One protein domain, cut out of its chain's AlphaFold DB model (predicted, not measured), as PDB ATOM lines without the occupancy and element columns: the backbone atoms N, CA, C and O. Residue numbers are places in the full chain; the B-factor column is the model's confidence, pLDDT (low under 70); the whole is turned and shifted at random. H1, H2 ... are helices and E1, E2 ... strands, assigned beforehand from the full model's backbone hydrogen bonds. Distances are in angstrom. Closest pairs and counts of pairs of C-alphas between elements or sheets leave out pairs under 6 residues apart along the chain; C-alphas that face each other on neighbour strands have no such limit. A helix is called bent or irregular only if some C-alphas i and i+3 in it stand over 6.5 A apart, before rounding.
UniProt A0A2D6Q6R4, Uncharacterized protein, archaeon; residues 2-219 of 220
ATOM      1  N   LEU A   2     -56.773  33.999  54.510       92.50
ATOM      2  CA  LEU A   2     -56.376  35.052  55.466       92.50
ATOM      3  C   LEU A   2     -55.618  34.510  56.693       92.50
ATOM      4  O   LEU A   2     -54.576  35.053  57.055       92.50
ATOM      5  N   ASP A   3     -56.070  33.393  57.272       93.75
ATOM      6  CA  ASP A   3     -55.371  32.751  58.395       93.75
ATOM      7  C   ASP A   3     -53.971  32.254  58.004       93.75
ATOM      8  O   ASP A   3     -53.010  32.471  58.738       93.75
ATOM      9  N   ARG A   4     -53.823  31.673  56.802       93.69
ATOM     10  CA  ARG A   4     -52.520  31.253  56.258       93.69
ATOM     11  C   ARG A   4     -51.574  32.437  56.092       93.69
ATOM     12  O   ARG A   4     -50.411  32.353  56.474       93.69
ATOM     13  N   ILE A   5     -52.071  33.559  55.572       93.88
ATOM     14  CA  ILE A   5     -51.291  34.797  55.477       93.88
ATOM     15  C   ILE A   5     -50.862  35.264  56.870       93.88
ATOM     16  O   ILE A   5     -49.695  35.598  57.065       93.88
ATOM     17  N   ALA A   6     -51.765  35.256  57.852       93.75
ATOM     18  CA  ALA A   6     -51.448  35.649  59.221       93.75
ATOM     19  C   ALA A   6     -50.402  34.728  59.879       93.75
ATOM     20  O   ALA A   6     -49.551  35.210  60.629       93.75
ATOM     21  N   GLU A   7     -50.433  33.423  59.596       94.56
ATOM     22  CA  GLU A   7     -49.403  32.460  60.010       94.56
ATOM     23  C   GLU A   7     -48.047  32.781  59.370       94.56
ATOM     24  O   GLU A   7     -47.046  32.910  60.078       94.56
ATOM     25  N   ILE A   8     -48.012  32.990  58.054       93.88
ATOM     26  CA  ILE A   8     -46.783  33.303  57.311       93.88
ATOM     27  C   ILE A   8     -46.203  34.646  57.750       93.88
ATOM     28  O   ILE A   8     -44.995  34.767  57.911       93.88
ATOM     29  N   LYS A   9     -47.035  35.648  58.041       92.62
ATOM     30  CA  LYS A   9     -46.560  36.925  58.592       92.62
ATOM     31  C   LYS A   9     -45.882  36.783  59.951       92.62
ATOM     32  O   LYS A   9     -45.111  37.661  60.313       92.62
ATOM     33  N   LYS A  10     -46.136  35.712  60.705       91.25
ATOM     34  CA  LYS A  10     -45.409  35.417  61.952       91.25
ATOM     35  C   LYS A  10     -44.100  34.669  61.698       91.25
ATOM     36  O   LYS A  10     -43.253  34.628  62.588       91.25
ATOM     37  N   TYR A  11     -43.926  34.085  60.514       82.69
ATOM     38  CA  TYR A  11     -42.684  33.443  60.113       82.69
ATOM     39  C   TYR A  11     -41.613  34.509  59.848       82.69
ATOM     40  O   TYR A  11     -41.769  35.366  58.984       82.69
ATOM     41  N   GLN A  12     -40.529  34.464  60.623       69.06
ATOM     42  CA  GLN A  12     -39.417  35.425  60.550       69.06
ATOM     43  C   GLN A  12     -38.148  34.832  59.918       69.06
ATOM     44  O   GLN A  12     -37.117  35.493  59.871       69.06
ATOM     45  N   GLY A  13     -38.193  33.574  59.474       80.94
ATOM     46  CA  GLY A  13     -37.026  32.902  58.911       80.94
ATOM     47  C   GLY A  13     -36.781  33.294  57.450       80.94
ATOM     48  O   GLY A  13     -37.745  33.441  56.696       80.94
ATOM     49  N   PRO A  14     -35.521  33.407  57.008       89.06
ATOM     50  CA  PRO A  14     -35.224  33.491  55.588       89.06
ATOM     51  C   PRO A  14     -35.530  32.165  54.885       89.06
ATOM     52  O   PRO A  14     -35.267  31.077  55.408       89.06
ATOM     53  N   LEU A  15     -36.081  32.248  53.676       92.44
ATOM     54  CA  LEU A  15     -36.201  31.120  52.756       92.44
ATOM     55  C   LEU A  15     -35.063  31.202  51.739       92.44
ATOM     56  O   LEU A  15     -35.133  31.962  50.778       92.44
ATOM     57  N   GLN A  16     -34.020  30.400  51.959       93.56
ATOM     58  CA  GLN A  16     -32.841  30.376  51.091       93.56
ATOM     59  C   GLN A  16     -33.055  29.470  49.878       93.56
ATOM     60  O   GLN A  16     -33.181  28.251  50.030       93.56
ATOM     61  N   ILE A  17     -33.076  30.028  48.674       92.62
ATOM     62  CA  ILE A  17     -33.341  29.295  47.432       92.62
ATOM     63  C   ILE A  17     -32.063  29.254  46.596       92.62
ATOM     64  O   ILE A  17     -31.475  30.299  46.318       92.62
ATOM     65  N   SER A  18     -31.623  28.051  46.211       92.75
ATOM     66  CA  SER A  18     -30.342  27.913  45.521       92.75
ATOM     67  C   SER A  18     -30.405  28.435  44.092       92.75
ATOM     68  O   SER A  18     -31.420  28.290  43.403       92.75
ATOM     69  N   CYS A  19     -29.307  29.026  43.624       90.50
ATOM     70  CA  CYS A  19     -29.238  29.542  42.257       90.50
ATOM     71  C   CYS A  19     -29.412  28.444  41.194       90.50
ATOM     72  O   CYS A  19     -30.026  28.702  40.163       90.50
ATOM     73  N   GLU A  20     -28.945  27.221  41.465       91.94
ATOM     74  CA  GLU A  20     -29.152  26.037  40.618       91.94
ATOM     75  C   GLU A  20     -30.649  25.760  40.419       91.94
ATOM     76  O   GLU A  20     -31.129  25.811  39.291       91.94
ATOM     77  N   GLN A  21     -31.415  25.637  41.514       92.31
ATOM     78  CA  GLN A  21     -32.868  25.416  41.460       92.31
ATOM     79  C   GLN A  21     -33.598  26.508  40.672       92.31
ATOM     80  O   GLN A  21     -34.553  26.230  39.949       92.31
ATOM     81  N   ILE A  22     -33.167  27.763  40.827       89.69
ATOM     82  CA  ILE A  22     -33.779  28.895  40.129       89.69
ATOM     83  C   ILE A  22     -33.468  28.838  38.636       89.69
ATOM     84  O   ILE A  22     -34.356  29.075  37.819       89.69
ATOM     85  N   ASN A  23     -32.213  28.566  38.279       88.19
ATOM     86  CA  ASN A  23     -31.774  28.545  36.891       88.19
ATOM     87  C   ASN A  23     -32.375  27.364  36.119       88.19
ATOM     88  O   ASN A  23     -32.778  27.575  34.975       88.19
ATOM     89  N   ASP A  24     -32.484  26.188  36.743       90.12
ATOM     90  CA  ASP A  24     -33.085  24.993  36.141       90.12
ATOM     91  C   ASP A  24     -34.575  25.216  35.859       90.12
ATOM     92  O   ASP A  24     -35.001  25.154  34.706       90.12
ATOM     93  N   LEU A  25     -35.346  25.624  36.875       91.56
ATOM     94  CA  LEU A  25     -36.779  25.892  36.716       91.56
ATOM     95  C   LEU A  25     -37.042  27.034  35.722       91.56
ATOM     96  O   LEU A  25     -37.968  26.991  34.916       91.56
ATOM     97  N   ALA A  26     -36.207  28.075  35.746       87.81
ATOM     98  CA  ALA A  26     -36.312  29.159  34.780       87.81
ATOM     99  C   ALA A  26     -35.998  28.704  33.345       87.81
ATOM    100  O   ALA A  26     -36.559  29.263  32.403       87.81
ATOM    101  N   LEU A  27     -35.098  27.735  33.157       86.56
ATOM    102  CA  LEU A  27     -34.814  27.163  31.843       86.56
ATOM    103  C   LEU A  27     -36.003  26.340  31.337       86.56
ATOM    104  O   LEU A  27     -36.407  26.531  30.192       86.56
ATOM    105  N   GLU A  28     -36.592  25.496  32.183       89.38
ATOM    106  CA  GLU A  28     -37.803  24.723  31.865       89.38
ATOM    107  C   GLU A  28     -38.948  25.654  31.445       89.38
ATOM    108  O   GLU A  28     -39.463  25.571  30.331       89.38
ATOM    109  N   TRP A  29     -39.255  26.659  32.264       89.38
ATOM    110  CA  TRP A  29     -40.301  27.639  31.958       89.38
ATOM    111  C   TRP A  29     -40.015  28.513  30.739       89.38
ATOM    112  O   TRP A  29     -40.940  29.066  30.141       89.38
ATOM    113  N   TYR A  30     -38.746  28.691  30.374       85.44
ATOM    114  CA  TYR A  30     -38.381  29.358  29.129       85.44
ATOM    115  C   TYR A  30     -38.728  28.484  27.917       85.44
ATOM    116  O   TYR A  30     -39.229  29.002  26.915       85.44
ATOM    117  N   LEU A  31     -38.483  27.173  28.004       85.88
ATOM    118  CA  LEU A  31     -38.818  26.219  26.945       85.88
ATOM    119  C   LEU A  31     -40.339  26.120  26.759       85.88
ATOM    120  O   LEU A  31     -40.811  26.213  25.624       85.88
ATOM    121  N   GLU A  32     -41.087  26.121  27.861       87.00
ATOM    122  CA  GLU A  32     -42.558  26.152  27.884       87.00
ATOM    123  C   GLU A  32     -43.154  27.542  27.609       87.00
ATOM    124  O   GLU A  32     -44.360  27.758  27.685       87.00
ATOM    125  N   SER A  33     -42.315  28.525  27.267       85.56
ATOM    126  CA  SER A  33     -42.738  29.890  26.929       85.56
ATOM    127  C   SER A  33     -43.552  30.590  28.032       85.56
ATOM    128  O   SER A  33     -44.248  31.563  27.750       85.56
ATOM    129  N   PHE A  34     -43.428  30.164  29.293       85.06
ATOM    130  CA  PHE A  34     -44.028  30.834  30.451       85.06
ATOM    131  C   PHE A  34     -43.261  32.112  30.822       85.06
ATOM    132  O   PHE A  34     -43.873  33.128  31.171       85.06
ATOM    133  N   ILE A  35     -41.933  32.130  30.653       79.38
ATOM    134  CA  ILE A  35     -41.100  33.338  30.789       79.38
ATOM    135  C   ILE A  35     -40.572  33.831  29.431       79.38
ATOM    136  O   ILE A  35     -40.388  33.054  28.499       79.38
ATOM    137  N   SER A  36     -40.394  35.149  29.279       69.69
ATOM    138  CA  SER A  36     -40.089  35.781  27.982       69.69
ATOM    139  C   SER A  36     -38.728  35.376  27.398       69.69
ATOM    140  O   SER A  36     -37.743  35.225  28.121       69.69
ATOM    141  N   ARG A  37     -38.665  35.304  26.058       58.31
ATOM    142  CA  ARG A  37     -37.437  35.045  25.286       58.31
ATOM    143  C   ARG A  37     -36.560  36.269  25.033       58.31
ATOM    144  O   ARG A  37     -35.416  36.123  24.610       58.31
ATOM    145  N   SER A  38     -37.098  37.476  25.215       54.09
ATOM    146  CA  SER A  38     -36.415  38.725  24.838       54.09
ATOM    147  C   SER A  38     -35.315  39.149  25.815       54.09
ATOM    148  O   SER A  38     -34.542  40.062  25.514       54.09
ATOM    149  N   GLU A  39     -35.200  38.456  26.944       53.78
ATOM    150  CA  GLU A  39     -34.145  38.637  27.928       53.78
ATOM    151  C   GLU A  39     -33.265  37.384  27.896       53.78
ATOM    152  O   GLU A  39     -33.628  36.340  28.437       53.78
ATOM    153  N   ASN A  40     -32.117  37.468  27.206       48.16
ATOM    154  CA  ASN A  40     -31.070  36.444  27.293       48.16
ATOM    155  C   ASN A  40     -30.877  36.070  28.765       48.16
ATOM    156  O   ASN A  40     -30.851  36.977  29.602       48.16
ATOM    157  N   PRO A  41     -30.742  34.776  29.091       51.44
ATOM    158  CA  PRO A  41     -30.846  34.320  30.457       51.44
ATOM    159  C   PRO A  41     -29.860  35.066  31.359       51.44
ATOM    160  O   PRO A  41     -28.663  34.805  31.298       51.44
ATOM    161  N   ILE A  42     -30.351  35.960  32.229       55.47
ATOM    162  CA  ILE A  42     -29.582  36.341  33.414       55.47
ATOM    163  C   ILE A  42     -29.387  35.035  34.175       55.47
ATOM    164  O   ILE A  42     -30.358  34.431  34.636       55.47
ATOM    165  N   SER A  43     -28.162  34.527  34.190       64.75
ATOM    166  CA  SER A  43     -27.779  33.502  35.146       64.75
ATOM    167  C   SER A  43     -27.784  34.176  36.504       64.75
ATOM    168  O   SER A  43     -27.073  35.163  36.709       64.75
ATOM    169  N   ILE A  44     -28.635  33.690  37.402       76.62
ATOM    170  CA  ILE A  44     -28.503  34.041  38.809       76.62
ATOM    171  C   ILE A  44     -27.290  33.260  39.301       76.62
ATOM    172  O   ILE A  44     -27.265  32.036  39.187       76.62
ATOM    173  N   ASN A  45     -26.262  33.962  39.772       82.50
ATOM    174  CA  ASN A  45     -24.976  33.351  40.115       82.50
ATOM    175  C   ASN A  45     -24.812  33.180  41.629       82.50
ATOM    176  O   ASN A  45     -23.768  32.729  42.096       82.50
ATOM    177  N   SER A  46     -25.839  33.541  42.394       88.69
ATOM    178  CA  SER A  46     -25.861  33.509  43.849       88.69
ATOM    179  C   SER A  46     -27.236  33.103  44.360       88.69
ATOM    180  O   SER A  46     -28.254  33.413  43.743       88.69
ATOM    181  N   ASP A  47     -27.268  32.382  45.476       91.62
ATOM    182  CA  ASP A  47     -28.522  32.004  46.120       91.62
ATOM    183  C   ASP A  47     -29.356  33.244  46.457       91.62
ATOM    184  O   ASP A  47     -28.817  34.300  46.802       91.62
ATOM    185  N   VAL A  48     -30.675  33.099  46.360       89.56
ATOM    186  CA  VAL A  48     -31.625  34.170  46.655       89.56
ATOM    187  C   VAL A  48     -32.250  33.920  48.017       89.56
ATOM    188  O   VAL A  48     -32.757  32.831  48.294       89.56
ATOM    189  N   GLU A  49     -32.249  34.950  48.850       91.94
ATOM    190  CA  GLU A  49     -32.970  34.983  50.110       91.94
ATOM    191  C   GLU A  49     -34.340  35.643  49.902       91.94
ATOM    192  O   GLU A  49     -34.437  36.754  49.367       91.94
ATOM    193  N   ALA A  50     -35.402  34.953  50.327       91.81
ATOM    194  CA  ALA A  50     -36.750  35.506  50.404       91.81
ATOM    195  C   ALA A  50     -37.203  35.613  51.864       91.81
ATOM    196  O   ALA A  50     -37.293  34.607  52.573       91.81
ATOM    197  N   VAL A  51     -37.512  36.831  52.311       92.44
ATOM    198  CA  VAL A  51     -37.926  37.127  53.693       92.44
ATOM    199  C   VAL A  51     -39.242  37.884  53.677       92.44
ATOM    200  O   VAL A  51     -39.415  38.803  52.880       92.44
ATOM    201  N   VAL A  52     -40.174  37.534  54.565       93.75
ATOM    202  CA  VAL A  52     -41.406  38.314  54.734       93.75
ATOM    203  C   VAL A  52     -41.047  39.722  55.206       93.75
ATOM    204  O   VAL A  52     -40.420  39.894  56.250       93.75
ATOM    205  N   ILE A  53     -41.481  40.737  54.463       92.19
ATOM    206  CA  ILE A  53     -41.243  42.130  54.829       92.19
ATOM    207  C   ILE A  53     -42.220  42.519  55.932       92.19
ATOM    208  O   ILE A  53     -43.435  42.436  55.757       92.19
ATOM    209  N   GLN A  54     -41.683  42.979  57.058       89.50
ATOM    210  CA  GLN A  54     -42.473  43.455  58.200       89.50
ATOM    211  C   GLN A  54     -42.221  44.931  58.511       89.50
ATOM    212  O   GLN A  54     -42.987  45.549  59.247       89.50
ATOM    213  N   ASN A  55     -41.166  45.517  57.937       91.38
ATOM    214  CA  ASN A  55     -40.764  46.888  58.203       91.38
ATOM    215  C   ASN A  55     -41.020  47.791  56.979       91.38
ATOM    216  O   ASN A  55     -40.452  47.551  55.908       91.38
ATOM    217  N   PRO A  56     -41.800  48.884  57.103       92.44
ATOM    218  CA  PRO A  56     -42.038  49.807  55.988       92.44
ATOM    219  C   PRO A  56     -40.753  50.468  55.463       92.44
ATOM    220  O   PRO A  56     -40.693  50.852  54.293       92.44
ATOM    221  N   GLN A  57     -39.702  50.566  56.287       92.50
ATOM    222  CA  GLN A  57     -38.407  51.099  55.866       92.50
ATOM    223  C   GLN A  57     -37.724  50.199  54.825       92.50
ATOM    224  O   GLN A  57     -37.013  50.702  53.955       92.50
ATOM    225  N   GLU A  58     -37.934  48.882  54.887       89.19
ATOM    226  CA  GLU A  58     -37.398  47.926  53.910       89.19
ATOM    227  C   GLU A  58     -38.108  48.080  52.565       89.19
ATOM    228  O   GLU A  58     -37.444  48.273  51.546       89.19
ATOM    229  N   LEU A  59     -39.446  48.147  52.563       86.31
ATOM    230  CA  LEU A  59     -40.215  48.456  51.349       86.31
ATOM    231  C   LEU A  59     -39.798  49.790  50.720       86.31
ATOM    232  O   LEU A  59     -39.690  49.879  49.498       86.31
ATOM    233  N   LEU A  60     -39.524  50.820  51.529       87.06
ATOM    234  CA  LEU A  60     -39.025  52.105  51.035       87.06
ATOM    235  C   LEU A  60     -37.654  51.968  50.364       87.06
ATOM    236  O   LEU A  60     -37.454  52.521  49.278       87.06
ATOM    237  N   LYS A  61     -36.711  51.245  50.983       85.94
ATOM    238  CA  LYS A  61     -35.376  50.999  50.411       85.94
ATOM    239  C   LYS A  61     -35.480  50.269  49.073       85.94
ATOM    240  O   LYS A  61     -34.917  50.745  48.086       85.94
ATOM    241  N   LEU A  62     -36.254  49.184  49.024       80.56
ATOM    242  CA  LEU A  62     -36.469  48.382  47.817       80.56
ATOM    243  C   LEU A  62     -37.186  49.192  46.731       80.56
ATOM    244  O   LEU A  62     -36.735  49.246  45.588       80.56
ATOM    245  N   GLY A  63     -38.255  49.906  47.093       76.62
ATOM    246  CA  GLY A  63     -39.009  50.768  46.185       76.62
ATOM    247  C   GLY A  63     -38.145  51.860  45.547       76.62
ATOM    248  O   GLY A  63     -38.239  52.076  44.334       76.62
ATOM    249  N   LYS A  64     -37.268  52.501  46.337       76.94
ATOM    250  CA  LYS A  64     -36.280  53.491  45.865       76.94
ATOM    251  C   LYS A  64     -35.246  52.854  44.932       76.94
ATOM    252  O   LYS A  64     -35.053  53.352  43.820       76.94
ATOM    253  N   ALA A  65     -34.592  51.776  45.372       74.38
ATOM    254  CA  ALA A  65     -33.509  51.115  44.639       74.38
ATOM    255  C   ALA A  65     -33.978  50.601  43.273       74.38
ATOM    256  O   ALA A  65     -33.325  50.807  42.249       74.38
ATOM    257  N   ALA A  66     -35.166  50.008  43.263       66.56
ATOM    258  CA  ALA A  66     -35.707  49.317  42.113       66.56
ATOM    259  C   ALA A  66     -36.636  50.199  41.252       66.56
ATOM    260  O   ALA A  66     -37.206  49.737  40.265       66.56
ATOM    261  N   GLN A  67     -36.794  51.485  41.605       63.47
ATOM    262  CA  GLN A  67     -37.681  52.441  40.921       63.47
ATOM    263  C   GLN A  67     -39.114  51.911  40.746       63.47
ATOM    264  O   GLN A  67     -39.733  52.037  39.681       63.47
ATOM    265  N   SER A  68     -39.640  51.292  41.802       68.81
ATOM    266  CA  SER A  68     -40.957  50.663  41.764       68.81
ATOM    267  C   SER A  68     -42.077  51.679  41.592       68.81
ATOM    268  O   SER A  68     -42.013  52.795  42.106       68.81
ATOM    269  N   CYS A  69     -43.162  51.272  40.930       64.31
ATOM    270  CA  CYS A  69     -44.404  52.043  40.919       64.31
ATOM    271  C   CYS A  69     -44.996  52.268  42.323       64.31
ATOM    272  O   CYS A  69     -45.803  53.183  42.480       64.31
ATOM    273  N   ILE A  70     -44.588  51.492  43.338       69.75
ATOM    274  CA  ILE A  70     -44.987  51.747  44.731       69.75
ATOM    275  C   ILE A  70     -44.240  52.937  45.352       69.75
ATOM    276  O   ILE A  70     -44.671  53.443  46.385       69.75
ATOM    277  N   TYR A  71     -43.124  53.382  44.764       74.75
ATOM    278  CA  TYR A  71     -42.355  54.524  45.250       74.75
ATOM    279  C   TYR A  71     -42.890  55.836  44.682       74.75
ATOM    280  O   TYR A  71     -42.960  56.025  43.464       74.75
ATOM    281  N   ARG A  72     -43.247  56.776  45.558       74.56
ATOM    282  CA  ARG A  72     -43.821  58.067  45.167       74.56
ATOM    283  C   ARG A  72     -42.790  59.161  45.384       74.56
ATOM    284  O   ARG A  72     -42.678  59.724  46.460       74.56
ATOM    285  N   LYS A  73     -42.038  59.480  44.325       72.94
ATOM    286  CA  LYS A  73     -40.912  60.434  44.367       72.94
ATOM    287  C   LYS A  73     -41.263  61.804  44.974       72.94
ATOM    288  O   LYS A  73     -40.371  62.455  45.502       72.94
ATOM    289  N   TYR A  74     -42.511  62.247  44.835       79.56
ATOM    290  CA  TYR A  74     -42.961  63.569  45.280       79.56
ATOM    291  C   TYR A  74     -43.583  63.577  46.680       79.56
ATOM    292  O   TYR A  74     -43.830  64.658  47.205       79.56
ATOM    293  N   ASP A  75     -43.815  62.407  47.277       80.31
ATOM    294  CA  ASP A  75     -44.325  62.299  48.642       80.31
ATOM    295  C   ASP A  75     -43.146  62.408  49.620       80.31
ATOM    296  O   ASP A  75     -42.060  61.866  49.373       80.31
ATOM    297  N   ASP A  76     -43.352  63.084  50.751       89.25
ATOM    298  CA  ASP A  76     -42.377  63.094  51.838       89.25
ATOM    299  C   ASP A  76     -42.187  61.681  52.429       89.25
ATOM    300  O   ASP A  76     -43.034  60.795  52.281       89.25
ATOM    301  N   GLU A  77     -41.042  61.445  53.075       89.88
ATOM    302  CA  GLU A  77     -40.692  60.111  53.580       89.88
ATOM    303  C   GLU A  77     -41.698  59.593  54.619       89.88
ATOM    304  O   GLU A  77     -42.050  58.416  54.592       89.88
ATOM    305  N   GLU A  78     -42.224  60.464  55.480       92.44
ATOM    306  CA  GLU A  78     -43.186  60.094  56.521       92.44
ATOM    307  C   GLU A  78     -44.509  59.601  55.911       92.44
ATOM    308  O   GLU A  78     -45.058  58.570  56.309       92.44
ATOM    309  N   SER A  79     -45.000  60.298  54.886       87.69
ATOM    310  CA  SER A  79     -46.190  59.916  54.125       87.69
ATOM    311  C   SER A  79     -46.005  58.594  53.380       87.69
ATOM    312  O   SER A  79     -46.923  57.766  53.379       87.69
ATOM    313  N   GLN A  80     -44.823  58.349  52.808       85.94
ATOM    314  CA  GLN A  80     -44.516  57.072  52.156       85.94
ATOM    315  C   GLN A  80     -44.448  55.915  53.156       85.94
ATOM    316  O   GLN A  80     -45.038  54.864  52.910       85.94
ATOM    317  N   LEU A  81     -43.803  56.113  54.309       91.31
ATOM    318  CA  LEU A  81     -43.713  55.090  55.354       91.31
ATOM    319  C   LEU A  81     -45.083  54.727  55.924       91.31
ATOM    320  O   LEU A  81     -45.378  53.542  56.072       91.31
ATOM    321  N   ARG A  82     -45.965  55.710  56.153       87.44
ATOM    322  CA  ARG A  82     -47.363  55.440  56.531       87.44
ATOM    323  C   ARG A  82     -48.105  54.623  55.476       87.44
ATOM    324  O   ARG A  82     -48.883  53.738  55.823       87.44
ATOM    325  N   ALA A  83     -47.899  54.920  54.192       84.12
ATOM    326  CA  ALA A  83     -48.524  54.161  53.112       84.12
ATOM    327  C   ALA A  83     -48.013  52.712  53.067       84.12
ATOM    328  O   ALA A  83     -48.816  51.790  52.934       84.12
ATOM    329  N   TYR A  84     -46.707  52.499  53.240       87.94
ATOM    330  CA  TYR A  84     -46.124  51.158  53.294       87.94
ATOM    331  C   TYR A  84     -46.550  50.375  54.524       87.94
ATOM    332  O   TYR A  84     -46.869  49.201  54.381       87.94
ATOM    333  N   GLN A  85     -46.650  51.012  55.692       91.06
ATOM    334  CA  GLN A  85     -47.156  50.345  56.888       91.06
ATOM    335  C   GLN A  85     -48.565  49.794  56.646       91.06
ATOM    336  O   GLN A  85     -48.812  48.622  56.885       91.06
ATOM    337  N   ARG A  86     -49.458  50.587  56.040       84.75
ATOM    338  CA  ARG A  86     -50.814  50.126  55.692       84.75
ATOM    339  C   ARG A  86     -50.821  48.953  54.717       84.75
ATOM    340  O   ARG A  86     -51.701  48.109  54.801       84.75
ATOM    341  N   PHE A  87     -49.871  48.905  53.784       85.50
ATOM    342  CA  PHE A  87     -49.729  47.759  52.889       85.50
ATOM    343  C   PHE A  87     -49.247  46.508  53.622       85.50
ATOM    344  O   PHE A  87     -49.728  45.423  53.315       85.50
ATOM    345  N   LEU A  88     -48.329  46.651  54.577       89.19
ATOM    346  CA  LEU A  88     -47.842  45.537  55.392       89.19
ATOM    347  C   LEU A  88     -48.897  45.047  56.393       89.19
ATOM    348  O   LEU A  88     -48.989  43.844  56.645       89.19
ATOM    349  N   ASP A  89     -49.737  45.951  56.895       88.75
ATOM    350  CA  ASP A  89     -50.834  45.645  57.818       88.75
ATOM    351  C   ASP A  89     -52.040  44.987  57.126       88.75
ATOM    352  O   ASP A  89     -52.876  44.400  57.806       88.75
ATOM    353  N   ASP A  90     -52.128  45.042  55.792       88.75
ATOM    354  CA  ASP A  90     -53.217  44.441  55.009       88.75
ATOM    355  C   ASP A  90     -53.289  42.919  55.258       88.75
ATOM    356  O   ASP A  90     -52.369  42.195  54.852       88.75
ATOM    357  N   PRO A  91     -54.336  42.392  55.924       88.62
ATOM    358  CA  PRO A  91     -54.422  40.974  56.274       88.62
ATOM    359  C   PRO A  91     -54.548  40.056  55.053       88.62
ATOM    360  O   PRO A  91     -54.281  38.863  55.169       88.62
ATOM    361  N   GLY A  92     -54.916  40.598  53.891       90.69
ATOM    362  CA  GLY A  92     -55.014  39.878  52.628       90.69
ATOM    363  C   GLY A  92     -53.760  39.943  51.765       90.69
ATOM    364  O   GLY A  92     -53.824  39.534  50.610       90.69
ATOM    365  N   ALA A  93     -52.636  40.471  52.257       89.81
ATOM    366  CA  ALA A  93     -51.432  40.653  51.451       89.81
ATOM    367  C   ALA A  93     -50.171  40.082  52.108       89.81
ATOM    368  O   ALA A  93     -49.945  40.243  53.307       89.81
ATOM    369  N   LEU A  94     -49.304  39.489  51.290       91.50
ATOM    370  CA  LEU A  94     -47.947  39.091  51.659       91.50
ATOM    371  C   LEU A  94     -46.936  39.877  50.834       91.50
ATOM    372  O   LEU A  94     -47.120  40.046  49.633       91.50
ATOM    373  N   TYR A  95     -45.859  40.320  51.475       91.19
ATOM    374  CA  TYR A  95     -44.739  41.006  50.839       91.19
ATOM    375  C   TYR A  95     -43.462  40.269  51.206       91.19
ATOM    376  O   TYR A  95     -43.244  39.982  52.380       91.19
ATOM    377  N   PHE A  96     -42.623  39.993  50.217       91.94
ATOM    378  CA  PHE A  96     -41.360  39.294  50.407       91.94
ATOM    379  C   PHE A  96     -40.222  40.064  49.758       91.94
ATOM    380  O   PHE A  96     -40.393  40.578  48.651       91.94
ATOM    381  N   THR A  97     -39.068  40.117  50.414       88.75
ATOM    382  CA  THR A  97     -37.814  40.535  49.786       88.75
ATOM    383  C   THR A  97     -37.345  39.487  48.781       88.75
ATOM    384  O   THR A  97     -37.743  38.323  48.832       88.75
ATOM    385  N   LEU A  98     -36.501  39.920  47.851       85.94
ATOM    386  CA  LEU A  98     -35.707  39.075  46.968       85.94
ATOM    387  C   LEU A  98     -34.294  39.645  46.967       85.94
ATOM    388  O   LEU A  98     -34.062  40.669  46.320       85.94
ATOM    389  N   GLU A  99     -33.375  39.035  47.707       83.00
ATOM    390  CA  GLU A  99     -32.002  39.535  47.824       83.00
ATOM    391  C   GLU A  99     -30.982  38.457  47.455       83.00
ATOM    392  O   GLU A  99     -31.035  37.329  47.938       83.00
ATOM    393  N   SER A 100     -30.042  38.809  46.583       82.31
ATOM    394  CA  SER A 100     -28.833  38.038  46.295       82.31
ATOM    395  C   SER A 100     -27.670  38.987  45.995       82.31
ATOM    396  O   SER A 100     -27.819  40.210  46.052       82.31
ATOM    397  N   ALA A 101     -26.498  38.450  45.648       78.25
ATOM    398  CA  ALA A 101     -25.389  39.285  45.188       78.25
ATOM    399  C   ALA A 101     -25.691  39.970  43.838       78.25
ATOM    400  O   ALA A 101     -25.125  41.022  43.541       78.25
ATOM    401  N   ASP A 102     -26.586  39.383  43.036       71.50
ATOM    402  CA  ASP A 102     -26.886  39.809  41.666       71.50
ATOM    403  C   ASP A 102     -28.224  40.557  41.542       71.50
ATOM    404  O   ASP A 102     -28.447  41.274  40.559       71.50
ATOM    405  N   CYS A 103     -29.142  40.388  42.502       71.69
ATOM    406  CA  CYS A 103     -30.479  40.965  42.432       71.69
ATOM    407  C   CYS A 103     -30.982  41.515  43.774       71.69
ATOM    408  O   CYS A 103     -30.651  41.044  44.858       71.69
ATOM    409  N   THR A 104     -31.808  42.554  43.687       75.56
ATOM    410  CA  THR A 104     -32.506  43.140  44.832       75.56
ATOM    411  C   THR A 104     -33.899  43.552  44.387       75.56
ATOM    412  O   THR A 104     -34.052  44.286  43.407       75.56
ATOM    413  N   GLY A 105     -34.918  43.101  45.106       78.50
ATOM    414  CA  GLY A 105     -36.305  43.380  44.769       78.50
ATOM    415  C   GLY A 105     -37.277  42.917  45.841       78.50
ATOM    416  O   GLY A 105     -36.906  42.634  46.977       78.50
ATOM    417  N   TYR A 106     -38.548  42.873  45.463       83.62
ATOM    418  CA  TYR A 106     -39.607  42.311  46.284       83.62
ATOM    419  C   TYR A 106     -40.696  41.743  45.378       83.62
ATOM    420  O   TYR A 106     -40.899  42.231  44.262       83.62
ATOM    421  N   PHE A 107     -41.435  40.761  45.878       86.12
ATOM    422  CA  PHE A 107     -42.702  40.349  45.286       86.12
ATOM    423  C   PHE A 107     -43.815  40.462  46.319       86.12
ATOM    424  O   PHE A 107     -43.572  40.600  47.522       86.12
ATOM    425  N   ARG A 108     -45.056  40.460  45.838       87.31
ATOM    426  CA  ARG A 108     -46.220  40.452  46.712       87.31
ATOM    427  C   ARG A 108     -47.330  39.603  46.137       87.31
ATOM    428  O   ARG A 108     -47.495  39.539  44.918       87.31
ATOM    429  N   CYS A 109     -48.105  39.026  47.036       90.31
ATOM    430  CA  CYS A 109     -49.268  38.233  46.700       90.31
ATOM    431  C   CYS A 109     -50.485  38.742  47.471       90.31
ATOM    432  O   CYS A 109     -50.339  39.281  48.572       90.31
ATOM    433  N   TYR A 110     -51.669  38.555  46.898       89.75
ATOM    434  CA  TYR A 110     -52.943  38.893  47.516       89.75
ATOM    435  C   TYR A 110     -53.825  37.658  47.663       89.75
ATOM    436  O   TYR A 110     -53.805  36.776  46.808       89.75
ATOM    437  N   ALA A 111     -54.600  37.609  48.741       92.06
ATOM    438  CA  ALA A 111     -55.683  36.655  48.901       92.06
ATOM    439  C   ALA A 111     -56.878  37.074  48.037       92.06
ATOM    440  O   ALA A 111     -57.300  38.236  48.048       92.06
ATOM    441  N   GLY A 112     -57.436  36.111  47.321       89.25
ATOM    442  CA  GLY A 112     -58.691  36.232  46.598       89.25
ATOM    443  C   GLY A 112     -59.612  35.063  46.921       89.25
ATOM    444  O   GLY A 112     -59.172  34.049  47.454       89.25
ATOM    445  N   GLN A 113     -60.879  35.214  46.585       88.00
ATOM    446  CA  GLN A 113     -61.880  34.166  46.590       88.00
ATOM    447  C   GLN A 113     -62.449  34.050  45.179       88.00
ATOM    448  O   GLN A 113     -62.947  35.033  44.641       88.00
ATOM    449  N   MET A 114     -62.364  32.876  44.566       85.19
ATOM    450  CA  MET A 114     -62.910  32.631  43.235       85.19
ATOM    451  C   MET A 114     -64.431  32.792  43.252       85.19
ATOM    452  O   MET A 114     -65.111  32.231  44.111       85.19
ATOM    453  N   LEU A 115     -64.980  33.543  42.296       81.06
ATOM    454  CA  LEU A 115     -66.425  33.808  42.232       81.06
ATOM    455  C   LEU A 115     -67.242  32.573  41.829       81.06
ATOM    456  O   LEU A 115     -68.423  32.484  42.156       81.06
ATOM    457  N   GLU A 116     -66.628  31.640  41.101       83.12
ATOM    458  CA  GLU A 116     -67.309  30.464  40.552       83.12
ATOM    459  C   GLU A 116     -67.647  29.424  41.625       83.12
ATOM    460  O   GLU A 116     -68.753  28.881  41.634       83.12
ATOM    461  N   ASP A 117     -66.706  29.153  42.533       90.19
ATOM    462  CA  ASP A 117     -66.806  28.067  43.514       90.19
ATOM    463  C   ASP A 117     -66.530  28.502  44.964       90.19
ATOM    464  O   ASP A 117     -66.678  27.701  45.889       90.19
ATOM    465  N   GLY A 118     -66.166  29.767  45.187       88.31
ATOM    466  CA  GLY A 118     -65.841  30.300  46.507       88.31
ATOM    467  C   GLY A 118     -64.491  29.834  47.059       88.31
ATOM    468  O   GLY A 118     -64.228  30.068  48.243       88.31
ATOM    469  N   SER A 119     -63.646  29.181  46.254       90.81
ATOM    470  CA  SER A 119     -62.317  28.732  46.678       90.81
ATOM    471  C   SER A 119     -61.412  29.917  47.012       90.81
ATOM    472  O   SER A 119     -61.394  30.933  46.322       90.81
ATOM    473  N   GLU A 120     -60.663  29.812  48.108       93.81
ATOM    474  CA  GLU A 120     -59.753  30.870  48.537       93.81
ATOM    475  C   GLU A 120     -58.360  30.629  47.957       93.81
ATOM    476  O   GLU A 120     -57.744  29.594  48.202       93.81
ATOM    477  N   VAL A 121     -57.836  31.613  47.238       92.81
ATOM    478  CA  VAL A 121     -56.587  31.512  46.482       92.81
ATOM    479  C   VAL A 121     -55.617  32.617  46.874       92.81
ATOM    480  O   VAL A 121     -55.993  33.653  47.427       92.81
ATOM    481  N   LEU A 122     -54.344  32.414  46.560       93.94
ATOM    482  CA  LEU A 122     -53.302  33.420  46.633       93.94
ATOM    483  C   LEU A 122     -52.814  33.722  45.213       93.94
ATOM    484  O   LEU A 122     -52.491  32.816  44.457       93.94
ATOM    485  N   PHE A 123     -52.715  34.985  44.824       89.50
ATOM    486  CA  PHE A 123     -52.241  35.336  43.485       89.50
ATOM    487  C   PHE A 123     -51.148  36.397  43.536       89.50
ATOM    488  O   PHE A 123     -51.172  37.313  44.362       89.50
ATOM    489  N   GLU A 124     -50.152  36.249  42.668       87.69
ATOM    490  CA  GLU A 124     -49.079  37.221  42.466       87.69
ATOM    491  C   GLU A 124     -49.644  38.541  41.922       87.69
ATOM    492  O   GLU A 124     -50.398  38.559  40.952       87.69
ATOM    493  N   ASP A 125     -49.255  39.671  42.516       78.62
ATOM    494  CA  ASP A 125     -49.621  40.972  41.959       78.62
ATOM    495  C   ASP A 125     -48.778  41.337  40.730       78.62
ATOM    496  O   ASP A 125     -47.567  41.107  40.674       78.62
ATOM    497  N   VAL A 126     -49.398  42.046  39.786       69.94
ATOM    498  CA  VAL A 126     -48.720  42.575  38.600       69.94
ATOM    499  C   VAL A 126     -47.982  43.867  38.951       69.94
ATOM    500  O   VAL A 126     -48.477  44.994  38.814       69.94
ATOM    501  N   LEU A 127     -46.752  43.709  39.416       64.69
ATOM    502  CA  LEU A 127     -45.883  44.815  39.785       64.69
ATOM    503  C   LEU A 127     -45.167  45.408  38.548       64.69
ATOM    504  O   LEU A 127     -44.768  44.709  37.620       64.69
ATOM    505  N   ARG A 128     -45.018  46.743  38.508       57.03
ATOM    506  CA  ARG A 128     -44.427  47.489  37.372       57.03
ATOM    507  C   ARG A 128     -43.346  48.474  37.841       57.03
ATOM    508  O   ARG A 128     -43.467  49.056  38.920       57.03
ATOM    509  N   THR A 129     -42.318  48.716  37.024       55.19
ATOM    510  CA  THR A 129     -41.341  49.810  37.225       55.19
ATOM    511  C   THR A 129     -41.892  51.138  36.693       55.19
ATOM    512  O   THR A 129     -42.763  51.166  35.817       55.19
ATOM    513  N   GLN A 130     -41.376  52.272  37.177       49.31
ATOM    514  CA  GLN A 130     -41.657  53.570  36.556       49.31
ATOM    515  C   GLN A 130     -40.890  53.712  35.223       49.31
ATOM    516  O   GLN A 130     -39.667  53.789  35.222       49.31
ATOM    517  N   LYS A 131     -41.621  53.802  34.097       50.50
ATOM    518  CA  LYS A 131     -41.122  53.853  32.695       50.50
ATOM    519  C   LYS A 131     -40.343  52.594  32.252       50.50
ATOM    520  O   LYS A 131     -39.887  51.804  33.073       50.50
ATOM    521  N   LYS A 132     -40.262  52.387  30.921       47.16
ATOM    522  CA  LYS A 132     -39.539  51.263  30.282       47.16
ATOM    523  C   LYS A 132     -38.158  51.102  30.930       47.16
ATOM    524  O   LYS A 132     -37.537  52.135  31.194       47.16
ATOM    525  N   PRO A 133     -37.691  49.862  31.166       46.00
ATOM    526  CA  PRO A 133     -36.456  49.605  31.894       46.00
ATOM    527  C   PRO A 133     -35.335  50.492  31.354       46.00
ATOM    528  O   PRO A 133     -35.042  50.502  30.154       46.00
ATOM    529  N   LEU A 134     -34.747  51.295  32.242       42.78
ATOM    530  CA  LEU A 134     -33.504  51.994  31.950       42.78
ATOM    531  C   LEU A 134     -32.489  50.903  31.592       42.78
ATOM    532  O   LEU A 134     -32.228  50.032  32.419       42.78
ATOM    533  N   ARG A 135     -31.984  50.911  30.350       42.06
ATOM    534  CA  ARG A 135     -30.995  49.941  29.845       42.06
ATOM    535  C   ARG A 135     -29.975  49.577  30.934       42.06
ATOM    536  O   ARG A 135     -29.327  50.469  31.476       42.06
ATOM    537  N   GLY A 136     -29.820  48.280  31.201       43.12
ATOM    538  CA  GLY A 136     -28.785  47.753  32.098       43.12
ATOM    539  C   GLY A 136     -29.140  47.711  33.585       43.12
ATOM    540  O   GLY A 136     -28.248  47.475  34.393       43.12
ATOM    541  N   ARG A 137     -30.402  47.929  33.971       43.28
ATOM    542  CA  ARG A 137     -30.875  47.626  35.332       43.28
ATOM    543  C   ARG A 137     -31.718  46.354  35.306       43.28
ATOM    544  O   ARG A 137     -32.543  46.246  34.395       43.28
ATOM    545  N   PRO A 138     -31.552  45.427  36.268       41.09
ATOM    546  CA  PRO A 138     -32.494  44.330  36.420       41.09
ATOM    547  C   PRO A 138     -33.893  44.937  36.542       41.09
ATOM    548  O   PRO A 138     -34.104  45.865  37.330       41.09
ATOM    549  N   ALA A 139     -34.834  44.480  35.719       46.00
ATOM    550  CA  ALA A 139     -36.230  44.793  35.954       46.00
ATOM    551  C   ALA A 139     -36.582  44.329  37.376       46.00
ATOM    552  O   ALA A 139     -36.097  43.289  37.821       46.00
ATOM    553  N   LEU A 140     -37.447  45.073  38.074       47.47
ATOM    554  CA  LEU A 140     -38.024  44.631  39.356       47.47
ATOM    555  C   LEU A 140     -38.559  43.192  39.291       47.47
ATOM    556  O   LEU A 140     -38.551  42.487  40.291       47.47
ATOM    557  N   PHE A 141     -38.976  42.779  38.092       56.69
ATOM    558  CA  PHE A 141     -39.347  41.423  37.726       56.69
ATOM    559  C   PHE A 141     -38.496  41.035  36.533       56.69
ATOM    560  O   PHE A 141     -38.893  41.250  35.390       56.69
ATOM    561  N   HIS A 142     -37.314  40.479  36.780       59.59
ATOM    562  CA  HIS A 142     -36.761  39.604  35.761       59.59
ATOM    563  C   HIS A 142     -37.746  38.432  35.628       59.59
ATOM    564  O   HIS A 142     -38.054  37.827  36.658       59.59
ATOM    565  N   PRO A 143     -38.255  38.076  34.436       62.62
ATOM    566  CA  PRO A 143     -39.189  36.963  34.270       62.62
ATOM    567  C   PRO A 143     -38.700  35.674  34.949       62.62
ATOM    568  O   PRO A 143     -39.496  34.949  35.532       62.62
ATOM    569  N   LYS A 144     -37.381  35.443  34.996       69.62
ATOM    570  CA  LYS A 144     -36.779  34.318  35.742       69.62
ATOM    571  C   LYS A 144     -36.941  34.355  37.264       69.62
ATOM    572  O   LYS A 144     -36.950  33.299  37.879       69.62
ATOM    573  N   LEU A 145     -37.084  35.524  37.892       79.88
ATOM    574  CA  LEU A 145     -37.343  35.606  39.336       79.88
ATOM    575  C   LEU A 145     -38.741  35.084  39.702       79.88
ATOM    576  O   LEU A 145     -38.990  34.831  40.876       79.88
ATOM    577  N   LYS A 146     -39.616  34.806  38.721       85.50
ATOM    578  CA  LYS A 146     -40.843  34.031  38.956       85.50
ATOM    579  C   LYS A 146     -40.555  32.642  39.529       85.50
ATOM    580  O   LYS A 146     -41.346  32.156  40.331       85.50
ATOM    581  N   ALA A 147     -39.425  32.023  39.169       89.81
ATOM    582  CA  ALA A 147     -39.021  30.740  39.742       89.81
ATOM    583  C   ALA A 147     -38.800  30.865  41.258       89.81
ATOM    584  O   ALA A 147     -39.246  30.013  42.022       89.81
ATOM    585  N   VAL A 148     -38.217  31.981  41.717       90.56
ATOM    586  CA  VAL A 148     -38.080  32.273  43.153       90.56
ATOM    587  C   VAL A 148     -39.449  32.389  43.820       90.56
ATOM    588  O   VAL A 148     -39.648  31.819  44.893       90.56
ATOM    589  N   VAL A 149     -40.410  33.066  43.180       92.19
ATOM    590  CA  VAL A 149     -41.781  33.192  43.701       92.19
ATOM    591  C   VAL A 149     -42.437  31.815  43.846       92.19
ATOM    592  O   VAL A 149     -42.888  31.477  44.939       92.19
ATOM    593  N   ALA A 150     -42.431  30.974  42.806       94.38
ATOM    594  CA  ALA A 150     -43.026  29.634  42.892       94.38
ATOM    595  C   ALA A 150     -42.341  28.736  43.922       94.38
ATOM    596  O   ALA A 150     -43.027  28.067  44.695       94.38
ATOM    597  N   ILE A 151     -41.005  28.726  43.978       95.12
ATOM    598  CA  ILE A 151     -40.274  27.922  44.965       95.12
ATOM    599  C   ILE A 151     -40.579  28.418  46.384       95.12
ATOM    600  O   ILE A 151     -40.762  27.600  47.288       95.12
ATOM    601  N   THR A 152     -40.694  29.734  46.587       94.94
ATOM    602  CA  THR A 152     -41.108  30.315  47.873       94.94
ATOM    603  C   THR A 152     -42.493  29.812  48.274       94.94
ATOM    604  O   THR A 152     -42.664  29.288  49.374       94.94
ATOM    605  N   LEU A 153     -43.466  29.883  47.365       95.31
ATOM    606  CA  LEU A 153     -44.834  29.421  47.607       95.31
ATOM    607  C   LEU A 153     -44.898  27.906  47.855       95.31
ATOM    608  O   LEU A 153     -45.586  27.466  48.776       95.31
ATOM    609  N   LYS A 154     -44.110  27.104  47.127       95.94
ATOM    610  CA  LYS A 154     -43.957  25.660  47.373       95.94
ATOM    611  C   LYS A 154     -43.437  25.377  48.779       95.94
ATOM    612  O   LYS A 154     -43.997  24.539  49.480       95.94
ATOM    613  N   ARG A 155     -42.383  26.078  49.212       94.56
ATOM    614  CA  ARG A 155     -41.776  25.900  50.544       94.56
ATOM    615  C   ARG A 155     -42.698  26.324  51.685       94.56
ATOM    616  O   ARG A 155     -42.583  25.782  52.778       94.56
ATOM    617  N   LEU A 156     -43.618  27.248  51.419       93.69
ATOM    618  CA  LEU A 156     -44.674  27.650  52.349       93.69
ATOM    619  C   LEU A 156     -45.900  26.720  52.314       93.69
ATOM    620  O   LEU A 156     -46.845  26.951  53.063       93.69
ATOM    621  N   GLY A 157     -45.902  25.679  51.472       94.25
ATOM    622  CA  GLY A 157     -47.031  24.757  51.333       94.25
ATOM    623  C   GLY A 157     -48.254  25.383  50.658       94.25
ATOM    624  O   GLY A 157     -49.371  24.970  50.938       94.25
ATOM    625  N   LEU A 158     -48.048  26.388  49.802       95.56
ATOM    626  CA  LEU A 158     -49.109  27.154  49.140       95.56
ATOM    627  C   LEU A 158     -49.224  26.876  47.636       95.56
ATOM    628  O   LEU A 158     -49.990  27.550  46.958       95.56
ATOM    629  N   ALA A 159     -48.449  25.936  47.086       95.88
ATOM    630  CA  ALA A 159     -48.380  25.724  45.637       95.88
ATOM    631  C   ALA A 159     -49.741  25.403  44.995       95.88
ATOM    632  O   ALA A 159     -50.005  25.860  43.887       95.88
ATOM    633  N   GLU A 160     -50.596  24.641  45.676       95.38
ATOM    634  CA  GLU A 160     -51.907  24.236  45.150       95.38
ATOM    635  C   GLU A 160     -52.886  25.410  45.066       95.38
ATOM    636  O   GLU A 160     -53.581  25.551  44.065       95.38
ATOM    637  N   ASP A 161     -52.862  26.304  46.055       94.69
ATOM    638  CA  ASP A 161     -53.792  27.434  46.154       94.69
ATOM    639  C   ASP A 161     -53.219  28.732  45.569       94.69
ATOM    640  O   ASP A 161     -53.801  29.803  45.746       94.69
ATOM    641  N   SER A 162     -52.047  28.674  44.924       95.44
ATOM    642  CA  SER A 162     -51.347  29.866  44.447       95.44
ATOM    643  C   SER A 162     -51.291  29.989  42.935       95.44
ATOM    644  O   SER A 162     -51.128  29.006  42.217       95.44
ATOM    645  N   PHE A 163     -51.314  31.228  42.453       93.50
ATOM    646  CA  PHE A 163     -51.321  31.558  41.035       93.50
ATOM    647  C   PHE A 163     -50.279  32.628  40.692       93.50
ATOM    648  O   PHE A 163     -50.168  33.649  41.375       93.50
ATOM    649  N   LEU A 164     -49.523  32.411  39.612       91.25
ATOM    650  CA  LEU A 164     -48.566  33.380  39.072       91.25
ATOM    651  C   LEU A 164     -49.104  34.037  37.812       91.25
ATOM    652  O   LEU A 164     -49.713  33.383  36.969       91.25
ATOM    653  N   TYR A 165     -48.814  35.323  37.653       86.06
ATOM    654  CA  TYR A 165     -49.209  36.090  36.476       86.06
ATOM    655  C   TYR A 165     -48.474  35.598  35.216       86.06
ATOM    656  O   TYR A 165     -47.256  35.411  35.240       86.06
ATOM    657  N   ILE A 166     -49.189  35.448  34.103       82.69
ATOM    658  CA  ILE A 166     -48.636  35.129  32.783       82.69
ATOM    659  C   ILE A 166     -48.382  36.446  32.031       82.69
ATOM    660  O   ILE A 166     -49.322  37.215  31.812       82.69
ATOM    661  N   PRO A 167     -47.137  36.735  31.602       76.75
ATOM    662  CA  PRO A 167     -46.846  37.902  30.774       76.75
ATOM    663  C   PRO A 167     -47.690  37.930  29.497       76.75
ATOM    664  O   PRO A 167     -47.875  36.905  28.844       76.75
ATOM    665  N   HIS A 168     -48.167  39.116  29.110       75.44
ATOM    666  CA  HIS A 168     -49.083  39.287  27.977       75.44
ATOM    667  C   HIS A 168     -48.553  38.651  26.680       75.44
ATOM    668  O   HIS A 168     -49.287  38.002  25.937       75.44
ATOM    669  N   GLU A 169     -47.265  38.835  26.404       73.81
ATOM    670  CA  GLU A 169     -46.563  38.281  25.243       73.81
ATOM    671  C   GLU A 169     -46.536  36.746  25.197       73.81
ATOM    672  O   GLU A 169     -46.381  36.179  24.117       73.81
ATOM    673  N   ASN A 170     -46.722  36.091  26.342       78.75
ATOM    674  CA  ASN A 170     -46.628  34.646  26.505       78.75
ATOM    675  C   ASN A 170     -48.002  33.964  26.533       78.75
ATOM    676  O   ASN A 170     -48.081  32.754  26.344       78.75
ATOM    677  N   ILE A 171     -49.090  34.729  26.691       79.50
ATOM    678  CA  ILE A 171     -50.471  34.217  26.690       79.50
ATOM    679  C   ILE A 171     -50.774  33.300  25.487       79.50
ATOM    680  O   ILE A 171     -51.351  32.239  25.710       79.50
ATOM    681  N   PRO A 172     -50.397  33.632  24.231       83.31
ATOM    682  CA  PRO A 172     -50.697  32.774  23.079       83.31
ATOM    683  C   PRO A 172     -49.970  31.423  23.075       83.31
ATOM    684  O   PRO A 172     -50.272  30.582  22.236       83.31
ATOM    685  N   HIS A 173     -48.979  31.243  23.950       79.69
ATOM    686  CA  HIS A 173     -48.130  30.057  24.010       79.69
ATOM    687  C   HIS A 173     -48.430  29.167  25.220       79.69
ATOM    688  O   HIS A 173     -47.765  28.151  25.383       79.69
ATOM    689  N   PHE A 174     -49.394  29.547  26.061       76.62
ATOM    690  CA  PHE A 174     -49.639  28.894  27.340       76.62
ATOM    691  C   PHE A 174     -51.124  28.539  27.493       76.62
ATOM    692  O   PHE A 174     -51.954  29.382  27.849       76.62
ATOM    693  N   GLU A 175     -51.456  27.288  27.169       73.38
ATOM    694  CA  GLU A 175     -52.839  26.796  27.073       73.38
ATOM    695  C   GLU A 175     -53.500  26.605  28.449       73.38
ATOM    696  O   GLU A 175     -54.691  26.874  28.584       73.38
ATOM    697  N   ASP A 176     -52.718  26.281  29.486       76.88
ATOM    698  CA  ASP A 176     -53.184  26.072  30.870       76.88
ATOM    699  C   ASP A 176     -53.272  27.371  31.704       76.88
ATOM    700  O   ASP A 176     -53.390  27.361  32.933       76.88
ATOM    701  N   GLY A 177     -53.217  28.525  31.037       78.12
ATOM    702  CA  GLY A 177     -53.486  29.821  31.651       78.12
ATOM    703  C   GLY A 177     -54.983  30.104  31.747       78.12
ATOM    704  O   GLY A 177     -55.699  29.991  30.751       78.12
ATOM    705  N   GLN A 178     -55.444  30.562  32.910       77.50
ATOM    706  CA  GLN A 178     -56.838  30.952  33.139       77.50
ATOM    707  C   GLN A 178     -56.966  32.415  33.576       77.50
ATOM    708  O   GLN A 178     -56.045  32.999  34.152       77.50
ATOM    709  N   GLU A 179     -58.108  33.020  33.266       78.38
ATOM    710  CA  GLU A 179     -58.503  34.314  33.825       78.38
ATOM    711  C   GLU A 179     -59.110  34.054  35.203       78.38
ATOM    712  O   GLU A 179     -60.026  33.245  35.332       78.38
ATOM    713  N   LEU A 180     -58.565  34.684  36.244       75.12
ATOM    714  CA  LEU A 180     -59.082  34.513  37.599       75.12
ATOM    715  C   LEU A 180     -60.137  35.581  37.879       75.12
ATOM    716  O   LEU A 180     -59.805  36.751  38.068       75.12
ATOM    717  N   CYS A 181     -61.398  35.161  37.942       77.12
ATOM    718  CA  CYS A 181     -62.505  35.977  38.431       77.12
ATOM    719  C   CYS A 181     -62.592  35.832  39.953       77.12
ATOM    720  O   CYS A 181     -63.044  34.798  40.452       77.12
ATOM    721  N   LEU A 182     -62.147  36.850  40.693       78.44
ATOM    722  CA  LEU A 182     -61.997  36.773  42.147       78.44
ATOM    723  C   LEU A 182     -62.568  37.984  42.894       78.44
ATOM    724  O   LEU A 182     -62.497  39.117  42.426       78.44
ATOM    725  N   GLU A 183     -63.074  37.743  44.102       80.81
ATOM    726  CA  GLU A 183     -63.295  38.750  45.137       80.81
ATOM    727  C   GLU A 183     -62.029  38.865  45.997       80.81
ATOM    728  O   GLU A 183     -61.507  37.872  46.502       80.81
ATOM    729  N   LYS A 184     -61.487  40.073  46.178       75.69
ATOM    730  CA  LYS A 184     -60.285  40.254  47.002       75.69
ATOM    731  C   LYS A 184     -60.625  40.109  48.484       75.69
ATOM    732  O   LYS A 184     -61.495  40.805  48.999       75.69
ATOM    733  N   MET A 185     -59.849  39.305  49.204       82.25
ATOM    734  CA  MET A 185     -60.017  39.141  50.644       82.25
ATOM    735  C   MET A 185     -59.118  40.109  51.425       82.25
ATOM    736  O   MET A 185     -57.969  40.348  51.055       82.25
ATOM    737  N   GLY A 186     -59.616  40.631  52.549       66.94
ATOM    738  CA  GLY A 186     -58.798  41.304  53.568       66.94
ATOM    739  C   GLY A 186     -58.333  42.734  53.259       66.94
ATOM    740  O   GLY A 186     -57.557  43.272  54.040       66.94
ATOM    741  N   SER A 187     -58.790  43.382  52.182       62.66
ATOM    742  CA  SER A 187     -58.276  44.701  51.788       62.66
ATOM    743  C   SER A 187     -59.352  45.663  51.284       62.66
ATOM    744  O   SER A 187     -59.990  45.387  50.275       62.66
ATOM    745  N   ASP A 188     -59.423  46.859  51.880       53.19
ATOM    746  CA  ASP A 188     -60.100  48.035  51.295       53.19
ATOM    747  C   ASP A 188     -59.214  48.756  50.251       53.19
ATOM    748  O   ASP A 188     -59.611  49.736  49.614       53.19
ATOM    749  N   PHE A 189     -57.956  48.320  50.104       52.16
ATOM    750  CA  PHE A 189     -56.939  48.955  49.271       52.16
ATOM    751  C   PHE A 189     -56.793  48.216  47.952       52.16
ATOM    752  O   PHE A 189     -55.800  47.535  47.673       52.16
ATOM    753  N   PHE A 190     -57.762  48.432  47.073       46.47
ATOM    754  CA  PHE A 190     -57.420  48.495  45.664       46.47
ATOM    755  C   PHE A 190     -56.573  49.739  45.420       46.47
ATOM    756  O   PHE A 190     -56.743  50.772  46.078       46.47
ATOM    757  N   LYS A 191     -55.652  49.683  44.458       43.50
ATOM    758  CA  LYS A 191     -55.100  50.916  43.894       43.50
ATOM    759  C   LYS A 191     -56.290  51.744  43.391       43.50
ATOM    760  O   LYS A 191     -56.747  51.509  42.281       43.50
ATOM    761  N   LYS A 192     -56.770  52.726  44.167       34.91
ATOM    762  CA  LYS A 192     -57.618  53.809  43.653       34.91
ATOM    763  C   LYS A 192     -56.845  54.443  42.496       34.91
ATOM    764  O   LYS A 192     -55.859  55.142  42.729       34.91
ATOM    765  N   GLY A 193     -57.223  54.093  41.267       33.97
ATOM    766  CA  GLY A 193     -56.522  54.481  40.041       33.97
ATOM    767  C   GLY A 193     -56.317  53.364  39.009       33.97
ATOM    768  O   GLY A 193     -55.981  53.684  37.875       33.97
ATOM    769  N   MET A 194     -56.538  52.091  39.357       37.94
ATOM    770  CA  MET A 194     -56.985  51.089  38.380       37.94
ATOM    771  C   MET A 194     -58.462  50.825  38.671       37.94
ATOM    772  O   MET A 194     -58.784  50.650  39.848       37.94
ATOM    773  N   PRO A 195     -59.358  50.893  37.674       38.28
ATOM    774  CA  PRO A 195     -60.773  50.628  37.908       38.28
ATOM    775  C   PRO A 195     -60.949  49.251  38.550       38.28
ATOM    776  O   PRO A 195     -60.163  48.341  38.273       38.28
ATOM    777  N   GLU A 196     -61.944  49.112  39.429       38.03
ATOM    778  CA  GLU A 196     -62.385  47.815  39.970       38.03
ATOM    779  C   GLU A 196     -62.544  46.782  38.826       38.03
ATOM    780  O   GLU A 196     -62.140  45.629  38.951       38.03
ATOM    781  N   ASP A 197     -62.926  47.266  37.645       36.12
ATOM    782  CA  ASP A 197     -62.977  46.620  36.330       36.12
ATOM    783  C   ASP A 197     -61.696  45.874  35.881       36.12
ATOM    784  O   ASP A 197     -61.789  45.020  35.006       36.12
ATOM    785  N   PHE A 198     -60.500  46.152  36.427       37.75
ATOM    786  CA  PHE A 198     -59.263  45.434  36.044       37.75
ATOM    787  C   PHE A 198     -59.226  43.990  36.566       37.75
ATOM    788  O   PHE A 198     -58.583  43.137  35.958       37.75
ATOM    789  N   TYR A 199     -59.905  43.725  37.685       43.12
ATOM    790  CA  TYR A 199     -60.108  42.370  38.208       43.12
ATOM    791  C   TYR A 199     -61.588  41.943  38.143       43.12
ATOM    792  O   TYR A 199     -61.864  40.756  38.269       43.12
ATOM    793  N   ASN A 200     -62.518  42.883  37.897       35.28
ATOM    794  CA  ASN A 200     -63.957  42.618  37.743       35.28
ATOM    795  C   ASN A 200     -64.432  42.453  36.287       35.28
ATOM    796  O   ASN A 200     -65.529  41.948  36.076       35.28
ATOM    797  N   GLY A 201     -63.651  42.872  35.288       36.12
ATOM    798  CA  GLY A 201     -63.910  42.527  33.890       36.12
ATOM    799  C   GLY A 201     -64.608  43.480  32.960       36.12
ATOM    800  O   GLY A 201     -64.977  43.084  31.858       36.12
ATOM    801  N   ASP A 202     -64.748  44.737  33.347       35.31
ATOM    802  CA  ASP A 202     -65.560  45.690  32.591       35.31
ATOM    803  C   ASP A 202     -64.754  46.564  31.596       35.31
ATOM    804  O   ASP A 202     -65.274  47.533  31.031       35.31
ATOM    805  N   HIS A 203     -63.484  46.235  31.313       40.16
ATOM    806  CA  HIS A 203     -62.649  47.006  30.380       40.16
ATOM    807  C   HIS A 203     -62.694  46.523  28.923       40.16
ATOM    808  O   HIS A 203     -62.297  45.417  28.588       40.16
ATOM    809  N   LYS A 204     -63.051  47.457  28.031       37.22
ATOM    810  CA  LYS A 204     -63.156  47.321  26.561       37.22
ATOM    811  C   LYS A 204     -61.839  47.108  25.787       37.22
ATOM    812  O   LYS A 204     -61.868  47.146  24.562       37.22
ATOM    813  N   ASP A 205     -60.710  46.914  26.466       42.00
ATOM    814  CA  ASP A 205     -59.442  46.516  25.842       42.00
ATOM    815  C   ASP A 205     -59.092  45.103  26.347       42.00
ATOM    816  O   ASP A 205     -58.456  44.945  27.389       42.00
ATOM    817  N   ASP A 206     -59.561  44.096  25.600       38.19
ATOM    818  CA  ASP A 206     -59.616  42.644  25.879       38.19
ATOM    819  C   ASP A 206     -58.267  41.949  26.162       38.19
ATOM    820  O   ASP A 206     -57.858  41.033  25.443       38.19
ATOM    821  N   ARG A 207     -57.516  42.361  27.185       51.03
ATOM    822  CA  ARG A 207     -56.337  41.609  27.648       51.03
ATOM    823  C   ARG A 207     -56.286  41.583  29.163       51.03
ATOM    824  O   ARG A 207     -55.514  42.303  29.796       51.03
ATOM    825  N   TRP A 208     -57.147  40.744  29.719       56.00
ATOM    826  CA  TRP A 208     -57.146  40.371  31.121       56.00
ATOM    827  C   TRP A 208     -55.789  39.805  31.553       56.00
ATOM    828  O   TRP A 208     -55.121  39.127  30.761       56.00
ATOM    829  N   PRO A 209     -55.346  40.051  32.800       67.94
ATOM    830  CA  PRO A 209     -54.219  39.316  33.344       67.94
ATOM    831  C   PRO A 209     -54.604  37.835  33.446       67.94
ATOM    832  O   PRO A 209     -55.544  37.473  34.150       67.94
ATOM    833  N   ARG A 210     -53.873  36.976  32.735       81.56
ATOM    834  CA  ARG A 210     -54.007  35.523  32.870       81.56
ATOM    835  C   ARG A 210     -53.032  35.024  33.919       81.56
ATOM    836  O   ARG A 210     -51.958  35.601  34.097       81.56
ATOM    837  N   PHE A 211     -53.399  33.946  34.588       88.50
ATOM    838  CA  PHE A 211     -52.597  33.340  35.633       88.50
ATOM    839  C   PHE A 211     -52.473  31.835  35.421       88.50
ATOM    840  O   PHE A 211     -53.348  31.198  34.838       88.50
ATOM    841  N   ALA A 212     -51.378  31.274  35.918       91.69
ATOM    842  CA  ALA A 212     -51.120  29.843  35.940       91.69
ATOM    843  C   ALA A 212     -50.977  29.374  37.387       91.69
ATOM    844  O   ALA A 212     -50.358  30.056  38.210       91.69
ATOM    845  N   ASN A 213     -51.549  28.213  37.698       93.94
ATOM    846  CA  ASN A 213     -51.426  27.613  39.020       93.94
ATOM    847  C   ASN A 213     -49.961  27.234  39.305       93.94
ATOM    848  O   ASN A 213     -49.278  26.668  38.451       93.94
ATOM    849  N   VAL A 214     -49.470  27.540  40.506       95.38
ATOM    850  CA  VAL A 214     -48.075  27.302  40.903       95.38
ATOM    851  C   VAL A 214     -47.749  25.813  40.919       95.38
ATOM    852  O   VAL A 214     -46.678  25.433  40.453       95.38
ATOM    853  N   ASN A 215     -48.643  24.962  41.427       95.81
ATOM    854  CA  ASN A 215     -48.421  23.520  41.431       95.81
ATOM    855  C   ASN A 215     -48.319  22.970  40.006       95.81
ATOM    856  O   ASN A 215     -47.405  22.202  39.732       95.81
ATOM    857  N   TYR A 216     -49.182  23.404  39.087       93.94
ATOM    858  CA  TYR A 216     -49.055  23.038  37.673       93.94
ATOM    859  C   TYR A 216     -47.691  23.456  37.098       93.94
ATOM    860  O   TYR A 216     -46.959  22.615  36.588       93.94
ATOM    861  N   LEU A 217     -47.303  24.725  37.275       92.81
ATOM    862  CA  LEU A 217     -46.034  25.253  36.761       92.81
ATOM    863  C   LEU A 217     -44.802  24.491  37.271       92.81
ATOM    864  O   LEU A 217     -43.808  24.380  36.565       92.81
ATOM    865  N   LEU A 218     -44.839  23.997  38.507       94.00
ATOM    866  CA  LEU A 218     -43.741  23.246  39.119       94.00
ATOM    867  C   LEU A 218     -43.641  21.786  38.638       94.00
ATOM    868  O   LEU A 218     -42.733  21.087  39.089       94.00
ATOM    869  N   ASN A 219     -44.578  21.325  37.804       90.56
ATOM    870  CA  ASN A 219     -44.649  19.964  37.261       90.56
ATOM    871  C   ASN A 219     -44.771  19.939  35.719       90.56
ATOM    872  O   ASN A 219     -45.187  18.914  35.175       90.56
TER     873      ASN A 219
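What this domain is: This is residues 2 to 219 of the 220 residues of an uncharacterized protein of archaeon (UniProt A0A2D6Q6R4). A strongly twisted, branched sheet of six strands, parallel and antiparallel, runs through the middle along its long strand E4, with H1 and H5 packed on one face. H5 also packs on the small antiparallel sheet of E1 and E2, H2 packs on H5, and H3, touching H4, packs on the first part of E4. The printed part has 218 residues, with eight named helices and eight named strands in the order H1-E1-H2-E2-H3-H4-E3-E4-E5-H5-E6-H6-E7-H7-E8-H8; the class is mixed, helices and strands. The whole is compact and rounded, with a radius of gyration of the C-alphas of 16.7 A and spans of 44 by 43 by 35 A.

How they stand to each other: Along the printed part come, by residues, H1 2-10, E1 15-17, H2 19-31, E2 48-50, H3 56-65, H4 77-89, E3 93-99, E4 104-114, E5 120-124, H5 143-155, E6 162-166, H6 168-173, E7 182-184, H7 197-200, E8 210-213 and H8 214-217. H1 is on the branched sheet, on the same face as H5, at a height over the sheet of 9.7 A. H2 touches H5 with residues 22 to 26 alone; their closest C-alphas, of Ala 26 and Lys 144, are 5.3 A apart. H3 lies over E4 and touches H4, closest at the C-alphas of Pro 56 and Tyr 84, 5.1 A; H4 and H7 only graze the sheet. E3, E4 and E5 form a meander of two hairpins, each strand the antiparallel neighbour of the one before. E5, H5 and E6 form a strand-helix-strand unit, two parallel neighbour strands with a helix between, its crossover right-handed. E7 and E8 are edge strands, neighbours of E4 and E6. H6, irregular with C-alphas 169 and 172 7.2 A apart, touches no helix. H8 stands at the sheet's level. N 96 and O 107, N 112 and O 121, N 124 and O 163, and N 164 and O 212 are each 2.9 A apart, within hydrogen-bond range. Every O i to N i+4 pair is within range in H1, H2, H3 and H4, 7 of 9 in H5 and 0 of 2 in H6, where 2 of 3 O i to N i+3 pairs are.

Where its parts are: H1 begins at C-alpha 2 (-56.376, 35.052, 55.466); H8 ends at C-alpha 217 (-46.034, 25.253, 36.761). From first to last C-alpha E4 measures 32.2 A and H5 19.8 A.

The domain as a whole: The farthest C-alphas, of Asp 76 and Asn 219, are 45.6 A apart. The printed part has no cut. Long links join H2 to E2, H3 to H4, E5 to H5 and E7 to H7. The model's pLDDT is under 70 in 57 residues, among them 126-144 and 186-209.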